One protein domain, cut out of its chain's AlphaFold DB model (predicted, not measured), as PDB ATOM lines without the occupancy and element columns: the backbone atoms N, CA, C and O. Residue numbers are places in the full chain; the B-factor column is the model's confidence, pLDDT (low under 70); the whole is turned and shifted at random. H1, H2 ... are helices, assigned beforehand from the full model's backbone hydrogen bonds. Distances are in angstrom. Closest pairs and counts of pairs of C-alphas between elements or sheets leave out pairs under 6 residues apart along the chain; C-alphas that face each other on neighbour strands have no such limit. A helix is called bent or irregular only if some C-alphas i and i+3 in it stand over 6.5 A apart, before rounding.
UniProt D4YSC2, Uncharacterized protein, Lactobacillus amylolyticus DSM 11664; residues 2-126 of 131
ATOM      1  N   LEU A   2      14.926 121.426  69.968       79.69
ATOM      2  CA  LEU A   2      15.184 121.793  71.378       79.69
ATOM      3  C   LEU A   2      16.481 121.207  71.974       79.69
ATOM      4  O   LEU A   2      17.110 121.832  72.817       79.69
ATOM      5  N   LEU A   3      16.907 120.028  71.517       84.75
ATOM      6  CA  LEU A   3      18.094 119.332  72.034       84.75
ATOM      7  C   LEU A   3      19.413 120.140  71.940       84.75
ATOM      8  O   LEU A   3      20.090 120.249  72.959       84.75
ATOM      9  N   PRO A   4      19.776 120.763  70.795       86.50
ATOM     10  CA  PRO A   4      20.985 121.594  70.722       86.50
ATOM     11  C   PRO A   4      20.893 122.861  71.583       86.50
ATOM     12  O   PRO A   4      21.902 123.309  72.118       86.50
ATOM     13  N   TYR A   5      19.690 123.413  71.769       84.06
ATOM     14  CA  TYR A   5      19.463 124.579  72.625       84.06
ATOM     15  C   TYR A   5      19.699 124.254  74.108       84.06
ATOM     16  O   TYR A   5      20.370 125.008  74.807       84.06
ATOM     17  N   ILE A   6      19.221 123.099  74.579       86.38
ATOM     18  CA  ILE A   6      19.451 122.636  75.958       86.38
ATOM     19  C   ILE A   6      20.944 122.376  76.200       86.38
ATOM     20  O   ILE A   6      21.482 122.775  77.230       86.38
ATOM     21  N   LEU A   7      21.631 121.758  75.235       87.38
ATOM     22  CA  LEU A   7      23.064 121.466  75.331       87.38
ATOM     23  C   LEU A   7      23.898 122.761  75.382       87.38
ATOM     24  O   LEU A   7      24.820 122.870  76.188       87.38
ATOM     25  N   LEU A   8      23.511 123.774  74.601       85.38
ATOM     26  CA  LEU A   8      24.105 125.111  74.647       85.38
ATOM     27  C   LEU A   8      23.900 125.789  76.014       85.38
ATOM     28  O   LEU A   8      24.850 126.336  76.567       85.38
ATOM     29  N   MET A   9      22.696 125.716  76.590       83.00
ATOM     30  CA  MET A   9      22.405 126.293  77.912       83.00
ATOM     31  C   MET A   9      23.190 125.624  79.044       83.00
ATOM     32  O   MET A   9      23.662 126.306  79.958       83.00
ATOM     33  N   LEU A  10      23.367 124.301  78.977       85.38
ATOM     34  CA  LEU A  10      24.187 123.556  79.935       85.38
ATOM     35  C   LEU A  10      25.662 123.946  79.830       85.38
ATOM     36  O   LEU A  10      26.308 124.163  80.853       85.38
ATOM     37  N   LEU A  11      26.175 124.105  78.608       87.19
ATOM     38  CA  LEU A  11      27.552 124.536  78.377       87.19
ATOM     39  C   LEU A  11      27.794 125.960  78.895       87.19
ATOM     40  O   LEU A  11      28.780 126.198  79.587       87.19
ATOM     41  N   ILE A  12      26.869 126.890  78.638       83.94
ATOM     42  CA  ILE A  12      26.935 128.263  79.164       83.94
ATOM     43  C   ILE A  12      26.918 128.256  80.697       83.94
ATOM     44  O   ILE A  12      27.754 128.908  81.318       83.94
ATOM     45  N   SER A  13      26.016 127.485  81.311       82.25
ATOM     46  CA  SER A  13      25.914 127.369  82.774       82.25
ATOM     47  C   SER A  13      27.188 126.801  83.404       82.25
ATOM     48  O   SER A  13      27.642 127.303  84.430       82.25
ATOM     49  N   PHE A  14      27.796 125.794  82.773       86.88
ATOM     50  CA  PHE A  14      29.058 125.209  83.224       86.88
ATOM     51  C   PHE A  14      30.211 126.222  83.161       86.88
ATOM     52  O   PHE A  14      30.924 126.413  84.143       86.88
ATOM     53  N   VAL A  15      30.339 126.947  82.044       86.12
ATOM     54  CA  VAL A  15      31.361 127.995  81.873       86.12
ATOM     55  C   VAL A  15      31.174 129.131  82.884       86.12
ATOM     56  O   VAL A  15      32.147 129.601  83.471       86.12
ATOM     57  N   LEU A  16      29.933 129.554  83.142       82.38
ATOM     58  CA  LEU A  16      29.619 130.531  84.191       82.38
ATOM     59  C   LEU A  16      30.048 130.043  85.581       82.38
ATOM     60  O   LEU A  16      30.599 130.828  86.353       82.38
ATOM     61  N   GLY A  17      29.833 128.759  85.880       81.44
ATOM     62  CA  GLY A  17      30.262 128.127  87.126       81.44
ATOM     63  C   GLY A  17      31.774 128.205  87.337       81.44
ATOM     64  O   GLY A  17      32.218 128.634  88.398       81.44
ATOM     65  N   GLU A  18      32.565 127.898  86.310       83.62
ATOM     66  CA  GLU A  18      34.034 127.985  86.354       83.62
ATOM     67  C   GLU A  18      34.542 129.436  86.483       83.62
ATOM     68  O   GLU A  18      35.509 129.724  87.195       83.62
ATOM     69  N   ILE A  19      33.871 130.394  85.833       80.56
ATOM     70  CA  ILE A  19      34.242 131.817  85.890       80.56
ATOM     71  C   ILE A  19      33.926 132.423  87.265       80.56
ATOM     72  O   ILE A  19      34.719 133.222  87.775       80.56
ATOM     73  N   ILE A  20      32.790 132.072  87.873       80.81
ATOM     74  CA  ILE A  20      32.328 132.654  89.143       80.81
ATOM     75  C   ILE A  20      32.885 131.896  90.355       80.81
ATOM     76  O   ILE A  20      33.210 132.527  91.361       80.81
ATOM     77  N   GLY A  21      33.037 130.572  90.257       75.12
ATOM     78  CA  GLY A  21      33.438 129.661  91.335       75.12
ATOM     79  C   GLY A  21      34.558 130.166  92.254       75.12
ATOM     80  O   GLY A  21      34.340 130.233  93.464       75.12
ATOM     81  N   PRO A  22      35.723 130.601  91.738       73.25
ATOM     82  CA  PRO A  22      36.837 131.038  92.589       73.25
ATOM     83  C   PRO A  22      36.602 132.362  93.339       73.25
ATOM     84  O   PRO A  22      37.371 132.686  94.238       73.25
ATOM     85  N   TYR A  23      35.563 133.131  93.007       77.19
ATOM     86  CA  TYR A  23      35.266 134.425  93.634       77.19
ATOM     87  C   TYR A  23      33.781 134.560  93.999       77.19
ATOM     88  O   TYR A  23      33.203 135.648  93.932       77.19
ATOM     89  N   ILE A  24      33.157 133.450  94.400       71.50
ATOM     90  CA  ILE A  24      31.709 133.358  94.622       71.50
ATOM     91  C   ILE A  24      31.186 134.417  95.609       71.50
ATOM     92  O   ILE A  24      30.134 135.001  95.376       71.50
ATOM     93  N   GLY A  25      31.951 134.742  96.660       69.31
ATOM     94  CA  GLY A  25      31.560 135.747  97.660       69.31
ATOM     95  C   GLY A  25      31.533 137.186  97.129       69.31
ATOM     96  O   GLY A  25      30.758 138.014  97.605       69.31
ATOM     97  N   ASN A  26      32.330 137.470  96.098       72.62
ATOM     98  CA  ASN A  26      32.476 138.813  95.541       72.62
ATOM     99  C   ASN A  26      31.642 138.993  94.266       72.62
ATOM    100  O   ASN A  26      31.088 140.061  94.050       72.62
ATOM    101  N   LEU A  27      31.489 137.944  93.452       68.50
ATOM    102  CA  LEU A  27      30.786 138.023  92.171       68.50
ATOM    103  C   LEU A  27      29.300 137.673  92.219       68.50
ATOM    104  O   LEU A  27      28.586 138.016  91.272       68.50
ATOM    105  N   VAL A  28      28.806 137.015  93.265       69.06
ATOM    106  CA  VAL A  28      27.392 136.627  93.340       69.06
ATOM    107  C   VAL A  28      26.543 137.749  93.934       69.06
ATOM    108  O   VAL A  28      26.878 138.364  94.946       69.06
ATOM    109  N   GLY A  29      25.399 138.001  93.295       74.88
ATOM    110  CA  GLY A  29      24.420 138.991  93.734       74.88
ATOM    111  C   GLY A  29      24.632 140.383  93.138       74.88
ATOM    112  O   GLY A  29      25.259 140.556  92.088       74.88
ATOM    113  N   SER A  30      24.052 141.378  93.812       74.31
ATOM    114  CA  SER A  30      23.954 142.758  93.320       74.31
ATOM    115  C   SER A  30      25.307 143.473  93.231       74.31
ATOM    116  O   SER A  30      25.449 144.366  92.413       74.31
ATOM    117  N   GLY A  31      26.312 143.127  94.037       75.19
ATOM    118  CA  GLY A  31      27.589 143.860  94.048       75.19
ATOM    119  C   GLY A  31      27.564 145.151  94.879       75.19
ATOM    120  O   GLY A  31      28.606 145.663  95.264       75.19
ATOM    121  N   VAL A  32      26.385 145.679  95.224       80.19
ATOM    122  CA  VAL A  32      26.254 146.848  96.114       80.19
ATOM    123  C   VAL A  32      26.833 146.607  97.518       80.19
ATOM    124  O   VAL A  32      27.664 147.420  97.918       80.19
ATOM    125  N   PRO A  33      26.468 145.533  98.256       81.69
ATOM    126  CA  PRO A  33      27.024 145.313  99.593       81.69
ATOM    127  C   PRO A  33      28.533 145.031  99.548       81.69
ATOM    128  O   PRO A  33      29.265 145.401 100.456       81.69
ATOM    129  N   GLN A  34      29.019 144.440  98.455       85.06
ATOM    130  CA  GLN A  34      30.443 144.244  98.201       85.06
ATOM    131  C   GLN A  34      31.204 145.571  98.089       85.06
ATOM    132  O   GLN A  34      32.232 145.745  98.738       85.06
ATOM    133  N   ILE A  35      30.693 146.516  97.297       85.06
ATOM    134  CA  ILE A  35      31.302 147.843  97.155       85.06
ATOM    135  C   ILE A  35      31.189 148.663  98.445       85.06
ATOM    136  O   ILE A  35      32.109 149.397  98.790       85.06
ATOM    137  N   GLU A  36      30.092 148.519  99.182       82.56
ATOM    138  CA  GLU A  36      29.928 149.122 100.507       82.56
ATOM    139  C   GLU A  36      30.975 148.603 101.502       82.56
ATOM    140  O   GLU A  36      31.644 149.409 102.144       82.56
ATOM    141  N   ALA A  37      31.215 147.290 101.536       84.69
ATOM    142  CA  ALA A  37      32.285 146.702 102.338       84.69
ATOM    143  C   ALA A  37      33.682 147.202 101.914       84.69
ATOM    144  O   ALA A  37      34.529 147.455 102.768       84.69
ATOM    145  N   VAL A  38      33.920 147.426 100.614       84.94
ATOM    146  CA  VAL A  38      35.167 148.049 100.122       84.94
ATOM    147  C   VAL A  38      35.312 149.491 100.626       84.94
ATOM    148  O   VAL A  38      36.403 149.898 101.019       84.94
ATOM    149  N   PHE A  39      34.230 150.275 100.673       82.38
ATOM    150  CA  PHE A  39      34.276 151.637 101.219       82.38
ATOM    151  C   PHE A  39      34.450 151.674 102.742       82.38
ATOM    152  O   PHE A  39      35.098 152.591 103.251       82.38
ATOM    153  N   LEU A  40      33.941 150.667 103.453       83.62
ATOM    154  CA  LEU A  40      34.142 150.479 104.892       83.62
ATOM    155  C   LEU A  40      35.534 149.915 105.245       83.62
ATOM    156  O   LEU A  40      35.855 149.812 106.424       83.62
ATOM    157  N   ASN A  41      36.383 149.600 104.254       80.31
ATOM    158  CA  ASN A  41      37.631 148.833 104.423       80.31
ATOM    159  C   ASN A  41      37.418 147.449 105.078       80.31
ATOM    160  O   ASN A  41      38.335 146.895 105.678       80.31
ATOM    161  N   GLU A  42      36.221 146.880 104.962       80.81
ATOM    162  CA  GLU A  42      35.883 145.547 105.475       80.81
ATOM    163  C   GLU A  42      36.135 144.443 104.439       80.81
ATOM    164  O   GLU A  42      36.111 143.259 104.770       80.81
ATOM    165  N   ASN A  43      36.380 144.814 103.178       79.75
ATOM    166  CA  ASN A  43      36.680 143.876 102.104       79.75
ATOM    167  C   ASN A  43      37.698 144.460 101.119       79.75
ATOM    168  O   ASN A  43      37.595 145.622 100.721       79.75
ATOM    169  N   GLU A  44      38.641 143.634 100.670       79.44
ATOM    170  CA  GLU A  44      39.584 143.981  99.611       79.44
ATOM    171  C   GLU A  44      39.326 143.127  98.376       79.44
ATOM    172  O   GLU A  44      39.242 141.898  98.418       79.44
ATOM    173  N   MET A  45      39.192 143.808  97.245       82.88
ATOM    174  CA  MET A  45      38.768 143.213  95.992       82.88
ATOM    175  C   MET A  45      39.847 143.390  94.925       82.88
ATOM    176  O   MET A  45      40.240 144.528  94.648       82.88
ATOM    177  N   PRO A  46      40.327 142.300  94.289       87.00
ATOM    178  CA  PRO A  46      41.218 142.413  93.144       87.00
ATOM    179  C   PRO A  46      40.439 142.970  91.950       87.00
ATOM    180  O   PRO A  46      39.665 142.253  91.307       87.00
ATOM    181  N   TRP A  47      40.663 144.251  91.655       88.62
ATOM    182  CA  TRP A  47      39.860 145.012  90.700       88.62
ATOM    183  C   TRP A  47      39.807 144.379  89.313       88.62
ATOM    184  O   TRP A  47      38.726 144.234  88.747       88.62
ATOM    185  N   TRP A  48      40.949 143.926  88.792       88.75
ATOM    186  CA  TRP A  48      41.013 143.323  87.465       88.75
ATOM    187  C   TRP A  48      40.226 142.015  87.405       88.75
ATOM    188  O   TRP A  48      39.362 141.855  86.544       88.75
ATOM    189  N   SER A  49      40.477 141.104  88.353       88.19
ATOM    190  CA  SER A  49      39.828 139.789  88.406       88.19
ATOM    191  C   SER A  49      38.313 139.884  88.504       88.19
ATOM    192  O   SER A  49      37.615 139.117  87.849       88.19
ATOM    193  N   ILE A  50      37.796 140.816  89.304       88.19
ATOM    194  CA  ILE A  50      36.353 140.987  89.473       88.19
ATOM    195  C   ILE A  50      35.742 141.653  88.239       88.19
ATOM    196  O   ILE A  50      34.725 141.172  87.741       88.19
ATOM    197  N   LEU A  51      36.391 142.684  87.685       90.31
ATOM    198  CA  LEU A  51      35.904 143.423  86.519       90.31
ATOM    199  C   LEU A  51      35.620 142.503  85.321       90.31
ATOM    200  O   LEU A  51      34.494 142.470  84.820       90.31
ATOM    201  N   TRP A  52      36.622 141.747  84.858       88.56
ATOM    202  CA  TRP A  52      36.460 140.944  83.642       88.56
ATOM    203  C   TRP A  52      35.501 139.769  83.864       88.56
ATOM    204  O   TRP A  52      34.689 139.467  82.988       88.56
ATOM    205  N   ARG A  53      35.536 139.139  85.049       89.31
ATOM    206  CA  ARG A  53      34.635 138.024  85.383       89.31
ATOM    207  C   ARG A  53      33.184 138.490  85.469       89.31
ATOM    208  O   ARG A  53      32.306 137.795  84.965       89.31
ATOM    209  N   LYS A  54      32.921 139.667  86.052       88.06
ATOM    210  CA  LYS A  54      31.565 140.228  86.174       88.06
ATOM    211  C   LYS A  54      31.022 140.665  84.813       88.06
ATOM    212  O   LYS A  54      29.851 140.426  84.528       88.06
ATOM    213  N   PHE A  55      31.874 141.222  83.951       88.12
ATOM    214  CA  PHE A  55      31.498 141.586  82.586       88.12
ATOM    215  C   PHE A  55      31.150 140.357  81.736       88.12
ATOM    216  O   PHE A  55      30.053 140.285  81.184       88.12
ATOM    217  N   ILE A  56      32.042 139.361  81.671       87.94
ATOM    218  CA  ILE A  56      31.823 138.146  80.870       87.94
ATOM    219  C   ILE A  56      30.678 137.311  81.450       87.94
ATOM    220  O   ILE A  56      29.812 136.868  80.701       87.94
ATOM    221  N   GLY A  57      30.625 137.137  82.773       85.50
ATOM    222  CA  GLY A  57      29.534 136.428  83.442       85.50
ATOM    223  C   GLY A  57      28.183 137.112  83.224       85.50
ATOM    224  O   GLY A  57      27.204 136.450  82.894       85.50
ATOM    225  N   GLY A  58      28.133 138.443  83.319       82.81
ATOM    226  CA  GLY A  58      26.932 139.218  83.013       82.81
ATOM    227  C   GLY A  58      26.503 139.087  81.550       82.81
ATOM    228  O   GLY A  58      25.328 138.860  81.276       82.81
ATOM    229  N   LEU A  59      27.449 139.159  80.609       85.00
ATOM    230  CA  LEU A  59      27.173 138.998  79.182       85.00
ATOM    231  C   LEU A  59      26.614 137.601  78.874       85.00
ATOM    232  O   LEU A  59      25.558 137.486  78.254       85.00
ATOM    233  N   LEU A  60      27.270 136.552  79.379       82.31
ATOM    234  CA  LEU A  60      26.834 135.162  79.227       82.31
ATOM    235  C   LEU A  60      25.485 134.886  79.896       82.31
ATOM    236  O   LEU A  60      24.759 134.020  79.422       82.31
ATOM    237  N   ALA A  61      25.132 135.611  80.960       79.88
ATOM    238  CA  ALA A  61      23.828 135.499  81.607       79.88
ATOM    239  C   ALA A  61      22.714 136.248  80.850       79.88
ATOM    240  O   ALA A  61      21.566 135.811  80.870       79.88
ATOM    241  N   ILE A  62      23.026 137.340  80.144       78.69
ATOM    242  CA  ILE A  62      22.043 138.110  79.358       78.69
ATOM    243  C   ILE A  62      21.755 137.449  78.000       78.69
ATOM    244  O   ILE A  62      20.602 137.431  77.573       78.69
ATOM    245  N   CYS A  63      22.763 136.875  77.332       79.00
ATOM    246  CA  CYS A  63      22.609 136.172  76.048       79.00
ATOM    247  C   CYS A  63      21.467 135.128  75.998       79.00
ATOM    248  O   CYS A  63      20.745 135.107  75.001       79.00
ATOM    249  N   PRO A  64      21.252 134.282  77.024       73.50
ATOM    250  CA  PRO A  64      20.153 133.320  77.057       73.50
ATOM    251  C   PRO A  64      18.783 133.926  77.413       73.50
ATOM    252  O   PRO A  64      17.802 133.192  77.488       73.50
ATOM    253  N   GLY A  65      18.692 135.246  77.621       69.75
ATOM    254  CA  GLY A  65      17.440 135.942  77.931       69.75
ATOM    255  C   GLY A  65      17.070 135.955  79.416       69.75
ATOM    256  O   GLY A  65      15.903 136.161  79.752       69.75
ATOM    257  N   LEU A  66      18.032 135.739  80.320       70.88
ATOM    258  CA  LEU A  66      17.777 135.818  81.757       70.88
ATOM    259  C   LEU A  66      17.497 137.278  82.158       70.88
ATOM    260  O   LEU A  66      18.320 138.168  81.936       70.88
ATOM    261  N   MET A  67      16.333 137.536  82.763       56.69
ATOM    262  CA  MET A  67      15.978 138.857  83.295       56.69
ATOM    263  C   MET A  67      16.743 139.139  84.590       56.69
ATOM    264  O   MET A  67      16.225 138.986  85.694       56.69
ATOM    265  N   LEU A  68      17.993 139.563  84.448       67.31
ATOM    266  CA  LEU A  68      18.813 140.074  85.540       67.31
ATOM    267  C   LEU A  68      18.897 141.600  85.443       67.31
ATOM    268  O   LEU A  68      19.161 142.167  84.380       67.31
ATOM    269  N   GLY A  69      18.668 142.277  86.568       69.38
ATOM    270  CA  GLY A  69      18.860 143.721  86.670       69.38
ATOM    271  C   GLY A  69      20.327 144.091  86.433       69.38
ATOM    272  O   GLY A  69      21.226 143.531  87.056       69.38
ATOM    273  N   ARG A  70      20.575 145.056  85.543       76.94
ATOM    274  CA  ARG A  70      21.934 145.501  85.166       76.94
ATOM    275  C   ARG A  70      22.544 146.484  86.168       76.94
ATOM    276  O   ARG A  70      23.724 146.791  86.093       76.94
ATOM    277  N   GLU A  71      21.741 146.988  87.102       78.62
ATOM    278  CA  GLU A  71      22.127 148.064  88.018       78.62
ATOM    279  C   GLU A  71      23.290 147.701  88.928       78.62
ATOM    280  O   GLU A  71      24.283 148.421  88.983       78.62
ATOM    281  N   GLY A  72      23.154 146.577  89.626       78.38
ATOM    282  CA  GLY A  72      24.140 146.104  90.582       78.38
ATOM    283  C   GLY A  72      25.501 145.822  89.934       78.38
ATOM    284  O   GLY A  72      26.496 146.436  90.325       78.38
ATOM    285  N   PRO A  73      25.555 144.991  88.873       85.19
ATOM    286  CA  PRO A  73      26.796 144.728  88.152       85.19
ATOM    287  C   PRO A  73      27.480 145.998  87.632       85.19
ATOM    288  O   PRO A  73      28.703 146.090  87.681       85.19
ATOM    289  N   CYS A  74      26.723 146.998  87.166       86.75
ATOM    290  CA  CYS A  74      27.294 148.265  86.701       86.75
ATOM    291  C   CYS A  74      27.921 149.101  87.830       86.75
ATOM    292  O   CYS A  74      28.932 149.760  87.588       86.75
ATOM    293  N   ILE A  75      27.369 149.060  89.049       86.75
ATOM    294  CA  ILE A  75      27.967 149.704  90.234       86.75
ATOM    295  C   ILE A  75      29.304 149.051  90.560       86.75
ATOM    296  O   ILE A  75      30.313 149.738  90.697       86.75
ATOM    297  N   GLU A  76      29.312 147.724  90.652       89.56
ATOM    298  CA  GLU A  76      30.504 146.961  91.013       89.56
ATOM    299  C   GLU A  76      31.614 147.135  89.975       89.56
ATOM    300  O   GLU A  76      32.737 147.500  90.319       89.56
ATOM    301  N   MET A  77      31.288 146.990  88.687       90.56
ATOM    302  CA  MET A  77      32.243 147.226  87.604       90.56
ATOM    303  C   MET A  77      32.755 148.673  87.604       90.56
ATOM    304  O   MET A  77      33.955 148.883  87.459       90.56
ATOM    305  N   GLY A  78      31.888 149.669  87.828       90.88
ATOM    306  CA  GLY A  78      32.295 151.074  87.925       90.88
ATOM    307  C   GLY A  78      33.291 151.325  89.061       90.88
ATOM    308  O   GLY A  78      34.309 151.987  88.853       90.88
ATOM    309  N   ALA A  79      33.059 150.743  90.238       90.56
ATOM    310  CA  ALA A  79      33.992 150.835  91.359       90.56
ATOM    311  C   ALA A  79      35.342 150.169  91.045       90.56
ATOM    312  O   ALA A  79      36.385 150.745  91.348       90.56
ATOM    313  N   MET A  80      35.343 148.998  90.399       92.31
ATOM    314  CA  MET A  80      36.580 148.306  90.018       92.31
ATOM    315  C   MET A  80      37.377 149.079  88.953       92.31
ATOM    316  O   MET A  80      38.602 149.120  89.025       92.31
ATOM    317  N   VAL A  81      36.713 149.756  88.005       92.44
ATOM    318  CA  VAL A  81      37.392 150.657  87.049       92.44
ATOM    319  C   VAL A  81      38.057 151.824  87.779       92.44
ATOM    320  O   VAL A  81      39.226 152.113  87.529       92.44
ATOM    321  N   GLY A  82      37.344 152.471  88.706       91.50
ATOM    322  CA  GLY A  82      37.907 153.573  89.490       91.50
ATOM    323  C   GLY A  82      39.071 153.128  90.377       91.50
ATOM    324  O   GLY A  82      40.068 153.836  90.481       91.50
ATOM    325  N   GLN A  83      38.989 151.925  90.952       90.75
ATOM    326  CA  GLN A  83      40.091 151.314  91.693       90.75
ATOM    327  C   GLN A  83      41.309 151.060  90.803       90.75
ATOM    328  O   GLN A  83      42.416 151.445  91.170       90.75
ATOM    329  N   GLY A  84      41.103 150.453  89.633       90.19
ATOM    330  CA  GLY A  84      42.181 150.177  88.690       90.19
ATOM    331  C   GLY A  84      42.866 151.448  88.203       90.19
ATOM    332  O   GLY A  84      44.087 151.485  88.120       90.19
ATOM    333  N   TYR A  85      42.111 152.518  87.950       88.94
ATOM    334  CA  TYR A  85      42.687 153.795  87.527       88.94
ATOM    335  C   TYR A  85      43.443 154.499  88.674       88.94
ATOM    336  O   TYR A  85      44.523 155.046  88.448       88.94
ATOM    337  N   ALA A  86      42.947 154.412  89.916       88.12
ATOM    338  CA  ALA A  86      43.654 154.923  91.098       88.12
ATOM    339  C   ALA A  86      44.993 154.203  91.325       88.12
ATOM    340  O   ALA A  86      46.010 154.849  91.562       88.12
ATOM    341  N   GLU A  87      44.995 152.871  91.240       86.06
ATOM    342  CA  GLU A  87      46.170 152.041  91.527       86.06
ATOM    343  C   GLU A  87      47.177 152.023  90.368       86.06
ATOM    344  O   GLU A  87      48.377 152.147  90.599       86.06
ATOM    345  N   ALA A  88      46.710 151.881  89.124       83.38
ATOM    346  CA  ALA A  88      47.584 151.671  87.968       83.38
ATOM    347  C   ALA A  88      48.103 152.968  87.334       83.38
ATOM    348  O   ALA A  88      49.182 152.955  86.747       83.38
ATOM    349  N   VAL A  89      47.345 154.069  87.412       82.12
ATOM    350  CA  VAL A  89      47.687 155.317  86.702       82.12
ATOM    351  C   VAL A  89      48.159 156.399  87.657       82.12
ATOM    352  O   VAL A  89      49.186 157.025  87.410       82.12
ATOM    353  N   PHE A  90      47.427 156.622  88.744       79.06
ATOM    354  CA  PHE A  90      47.683 157.760  89.624       79.06
ATOM    355  C   PHE A  90      48.477 157.425  90.887       79.06
ATOM    356  O   PHE A  90      48.975 158.350  91.518       79.06
ATOM    357  N   GLN A  91      48.588 156.143  91.262       80.12
ATOM    358  CA  GLN A  91      49.174 155.706  92.541       80.12
ATOM    359  C   GLN A  91      48.605 156.501  93.730       80.12
ATOM    360  O   GLN A  91      49.332 156.958  94.608       80.12
ATOM    361  N   SER A  92      47.289 156.721  93.705       77.00
ATOM    362  CA  SER A  92      46.613 157.677  94.581       77.00
ATOM    363  C   SER A  92      46.539 157.203  96.031       77.00
ATOM    364  O   SER A  92      46.388 156.010  96.301       77.00
ATOM    365  N   ASP A  93      46.501 158.156  96.962       83.38
ATOM    366  CA  ASP A  93      46.172 157.882  98.362       83.38
ATOM    367  C   ASP A  93      44.760 157.292  98.516       83.38
ATOM    368  O   ASP A  93      43.867 157.492  97.685       83.38
ATOM    369  N   LEU A  94      44.504 156.623  99.648       81.12
ATOM    370  CA  LEU A  94      43.233 155.935  99.924       81.12
ATOM    371  C   LEU A  94      41.998 156.843  99.735       81.12
ATOM    372  O   LEU A  94      40.963 156.408  99.226       81.12
ATOM    373  N   LYS A  95      42.108 158.125 100.108       81.62
ATOM    374  CA  LYS A  95      41.029 159.119  99.953       81.62
ATOM    375  C   LYS A  95      40.746 159.452  98.489       81.62
ATOM    376  O   LYS A  95      39.587 159.591  98.101       81.62
ATOM    377  N   GLU A  96      41.786 159.587  97.677       84.12
ATOM    378  CA  GLU A  96      41.657 159.867  96.248       84.12
ATOM    379  C   GLU A  96      41.140 158.644  95.492       84.12
ATOM    380  O   GLU A  96      40.216 158.775  94.688       84.12
ATOM    381  N   LYS A  97      41.629 157.447  95.844       85.56
ATOM    382  CA  LYS A  97      41.097 156.174  95.350       85.56
ATOM    383  C   LYS A  97      39.589 156.072  95.583       85.56
ATOM    384  O   LYS A  97      38.851 155.794  94.640       85.56
ATOM    385  N   ARG A  98      39.105 156.372  96.796       84.38
ATOM    386  CA  ARG A  98      37.661 156.362  97.108       84.38
ATOM    387  C   ARG A  98      36.868 157.365  96.275       84.38
ATOM    388  O   ARG A  98      35.826 157.009  95.729       84.38
ATOM    389  N   ARG A  99      37.361 158.600  96.136       85.50
ATOM    390  CA  ARG A  99      36.714 159.626  95.296       85.50
ATOM    391  C   ARG A  99      36.605 159.169  93.845       85.50
ATOM    392  O   ARG A  99      35.554 159.323  93.224       85.50
ATOM    393  N   LEU A 100      37.666 158.560  93.321       87.75
ATOM    394  CA  LEU A 100      37.694 158.059  91.956       87.75
ATOM    395  C   LEU A 100      36.734 156.879  91.771       87.75
ATOM    396  O   LEU A 100      35.914 156.906  90.854       87.75
ATOM    397  N   GLN A 101      36.741 155.906  92.687       89.62
ATOM    398  CA  GLN A 101      35.766 154.811  92.718       89.62
ATOM    399  C   GLN A 101      34.325 155.339  92.716       89.62
ATOM    400  O   GLN A 101      33.531 154.926  91.876       89.62
ATOM    401  N   GLN A 102      33.989 156.294  93.586       87.50
ATOM    402  CA  GLN A 102      32.653 156.902  93.644       87.50
ATOM    403  C   GLN A 102      32.268 157.590  92.327       87.50
ATOM    404  O   GLN A 102      31.148 157.414  91.842       87.50
ATOM    405  N   SER A 103      33.198 158.326  91.713       88.12
ATOM    406  CA  SER A 103      32.958 158.987  90.425       88.12
ATOM    407  C   SER A 103      32.687 157.983  89.296       88.12
ATOM    408  O   SER A 103      31.747 158.159  88.519       88.12
ATOM    409  N   CYS A 104      33.438 156.878  89.246       90.00
ATOM    410  CA  CYS A 104      33.253 155.826  88.250       90.00
ATOM    411  C   CYS A 104      31.983 155.005  88.503       90.00
ATOM    412  O   CYS A 104      31.309 154.623  87.546       90.00
ATOM    413  N   VAL A 105      31.600 154.787  89.767       88.62
ATOM    414  CA  VAL A 105      30.292 154.217  90.118       88.62
ATOM    415  C   VAL A 105      29.178 155.107  89.575       88.62
ATOM    416  O   VAL A 105      28.301 154.603  88.881       88.62
ATOM    417  N   ALA A 106      29.221 156.421  89.820       85.38
ATOM    418  CA  ALA A 106      28.220 157.357  89.302       85.38
ATOM    419  C   ALA A 106      28.133 157.324  87.766       85.38
ATOM    420  O   ALA A 106      27.036 157.282  87.202       85.38
ATOM    421  N   ALA A 107      29.283 157.277  87.088       86.62
ATOM    422  CA  ALA A 107      29.363 157.190  85.634       86.62
ATOM    423  C   ALA A 107      28.772 155.877  85.085       86.62
ATOM    424  O   ALA A 107      27.920 155.915  84.194       86.62
ATOM    425  N   GLY A 108      29.159 154.720  85.634       84.69
ATOM    426  CA  GLY A 108      28.639 153.412  85.211       84.69
ATOM    427  C   GLY A 108      27.140 153.265  85.477       84.69
ATOM    428  O   GLY A 108      26.386 152.727  84.667       84.69
ATOM    429  N   LEU A 109      26.686 153.835  86.589       82.62
ATOM    430  CA  LEU A 109      25.289 153.880  86.976       82.62
ATOM    431  C   LEU A 109      24.462 154.741  85.993       82.62
ATOM    432  O   LEU A 109      23.379 154.332  85.560       82.62
ATOM    433  N   SER A 110      24.993 155.895  85.577       83.56
ATOM    434  CA  SER A 110      24.411 156.745  84.527       83.56
ATOM    435  C   SER A 110      24.319 156.015  83.180       83.56
ATOM    436  O   SER A 110      23.252 156.001  82.562       83.56
ATOM    437  N   ALA A 111      25.388 155.321  82.771       81.19
ATOM    438  CA  ALA A 111      25.425 154.545  81.530       81.19
ATOM    439  C   ALA A 111      24.373 153.424  81.491       81.19
ATOM    440  O   ALA A 111      23.778 153.164  80.448       81.19
ATOM    441  N   ALA A 112      24.091 152.791  82.632       76.94
ATOM    442  CA  ALA A 112      23.130 151.695  82.711       76.94
ATOM    443  C   ALA A 112      21.660 152.120  82.525       76.94
ATOM    444  O   ALA A 112      20.847 151.278  82.139       76.94
ATOM    445  N   PHE A 113      21.311 153.387  82.796       71.31
ATOM    446  CA  PHE A 113      19.921 153.876  82.773       71.31
ATOM    447  C   PHE A 113      19.655 155.099  81.914       71.31
ATOM    448  O   PHE A 113      18.521 155.574  81.898       71.31
ATOM    449  N   SER A 114      20.660 155.618  81.208       70.06
ATOM    450  CA  SER A 114      20.491 156.806  80.362       70.06
ATOM    451  C   SER A 114      19.845 157.988  81.116       70.06
ATOM    452  O   SER A 114      19.160 158.812  80.519       70.06
ATOM    453  N   ALA A 115      20.051 158.064  82.439       70.19
ATOM    454  CA  ALA A 115      19.396 159.003  83.351       70.19
ATOM    455  C   ALA A 115      20.429 159.627  84.314       70.19
ATOM    456  O   ALA A 115      20.540 159.206  85.467       70.19
ATOM    457  N   PRO A 116      21.211 160.625  83.865       62.56
ATOM    458  CA  PRO A 116      22.321 161.176  84.647       62.56
ATOM    459  C   PRO A 116      21.877 161.873  85.945       62.56
ATOM    460  O   PRO A 116      22.508 161.691  86.982       62.56
ATOM    461  N   LEU A 117      20.762 162.619  85.928       65.31
ATOM    462  CA  LEU A 117      20.336 163.432  87.078       65.31
ATOM    463  C   LEU A 117      19.848 162.591  88.269       65.31
ATOM    464  O   LEU A 117      20.297 162.810  89.390       65.31
ATOM    465  N   GLY A 118      18.993 161.586  88.047       62.00
ATOM    466  CA  GLY A 118      18.472 160.741  89.134       62.00
ATOM    467  C   GLY A 118      19.545 159.886  89.825       62.00
ATOM    468  O   GLY A 118      19.435 159.580  91.011       62.00
ATOM    469  N   ARG A 119      20.624 159.538  89.111       59.31
ATOM    470  CA  ARG A 119      21.720 158.704  89.634       59.31
ATOM    471  C   ARG A 119      22.709 159.503  90.496       59.31
ATOM    472  O   ARG A 119      23.215 158.958  91.473       59.31
ATOM    473  N   CYS A 120      22.926 160.792  90.210       61.16
ATOM    474  CA  CYS A 120      23.696 161.678  91.097       61.16
ATOM    475  C   CYS A 120      23.049 161.794  92.487       61.16
ATOM    476  O   CYS A 120      23.745 161.717  93.498       61.16
ATOM    477  N   PHE A 121      21.715 161.889  92.552       62.25
ATOM    478  CA  PHE A 121      20.985 161.896  93.825       62.25
ATOM    479  C   PHE A 121      21.092 160.566  94.579       62.25
ATOM    480  O   PHE A 121      21.206 160.574  95.802       62.25
ATOM    481  N   PHE A 122      21.124 159.431  93.874       64.81
ATOM    482  CA  PHE A 122      21.316 158.119  94.498       64.81
ATOM    483  C   PHE A 122      22.678 157.995  95.194       64.81
ATOM    484  O   PHE A 122      22.752 157.460  96.299       64.81
ATOM    485  N   LEU A 123      23.752 158.516  94.591       60.06
ATOM    486  CA  LEU A 123      25.050 158.572  95.270       60.06
ATOM    487  C   LEU A 123      25.071 159.587  96.411       60.06
ATOM    488  O   LEU A 123      25.617 159.277  97.462       60.06
ATOM    489  N   SER A 124      24.478 160.769  96.227       58.00
ATOM    490  CA  SER A 124      24.510 161.829  97.241       58.00
ATOM    491  C   SER A 124      23.639 161.527  98.468       58.00
ATOM    492  O   SER A 124      23.939 162.018  99.550       58.00
ATOM    493  N   GLY A 125      22.560 160.750  98.311       57.56
ATOM    494  CA  GLY A 125      21.680 160.332  99.409       57.56
ATOM    495  C   GLY A 125      22.193 159.119 100.190       57.56
ATOM    496  O   GLY A 125      21.734 158.854 101.299       57.56
ATOM    497  N   ARG A 126      23.160 158.382  99.637       57.12
ATOM    498  CA  ARG A 126      23.872 157.319 100.343       57.12
ATOM    499  C   ARG A 126      25.028 157.958 101.119       57.12
ATOM    500  O   ARG A 126      25.966 158.468 100.516       57.12
TER     501      ARG A 126
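Overview. This is residues 2 to 126 of the 131 residues of an uncharacterized protein of Lactobacillus amylolyticus DSM 11664 (UniProt D4YSC2). Four helices, H1, H3, H4 and H5, lie side by side in a row, each running opposite ways to the next, with short H2 over one face beside H4 and H6 folded back at the end of H5. H1 kinks by 74 degrees near residue 21. The printed part has 125 residues with six named helices, H1 to H6 in order, and no named strand: all helix. It is compact, with a radius of gyration of the C-alphas of 15.9 A, yet elongated, spanning 53 by 31 by 24 A.

Along the chain. H1, residues 2 to 27, begins with C-alpha 2 at (15.184, 121.793, 71.378) and is 30.6 A long; it is irregular, with C-alphas 22 and 25 8.7 A apart. H2 is residues 32 to 39, H3 residues 47 to 62, 22.2 A. H4, residues 71 to 90, is 27.4 A and H5, residues 94 to 113, 29.0 A. H6, residues 116 to 125, ends with C-alpha 125 at (21.680, 160.332, 99.409).

Arrangement. H1 touches H3 at a shallow tilt of 25 degrees; the closest C-alphas, of Leu 16 and Gly 57, are 5.9 A apart. H4, the hub, forms hairpins with H3 (Trp 47 to Met 80, closest C-alphas, 4.7 A) and H5 (Gly 82 to Gln 101, closest C-alphas, 4.1 A). H2 touches H4 at residues 72 to 79 alone. H5 and H6 form a hairpin at a steep tilt of 43 degrees. Every O i to N i+4 pair is within hydrogen-bond range in H2 and H3; H1 has 18 of 22, H4 and H5 15 of 16 each, H6 5 of 6.

Size, cuts and confidence. The farthest C-alphas, of Leu 2 and Asp 93, are 54.7 A apart. The printed part has no cut and no long link. Mean pLDDT of the printed part is 80.5; residues 116 to 126 are among those under 70.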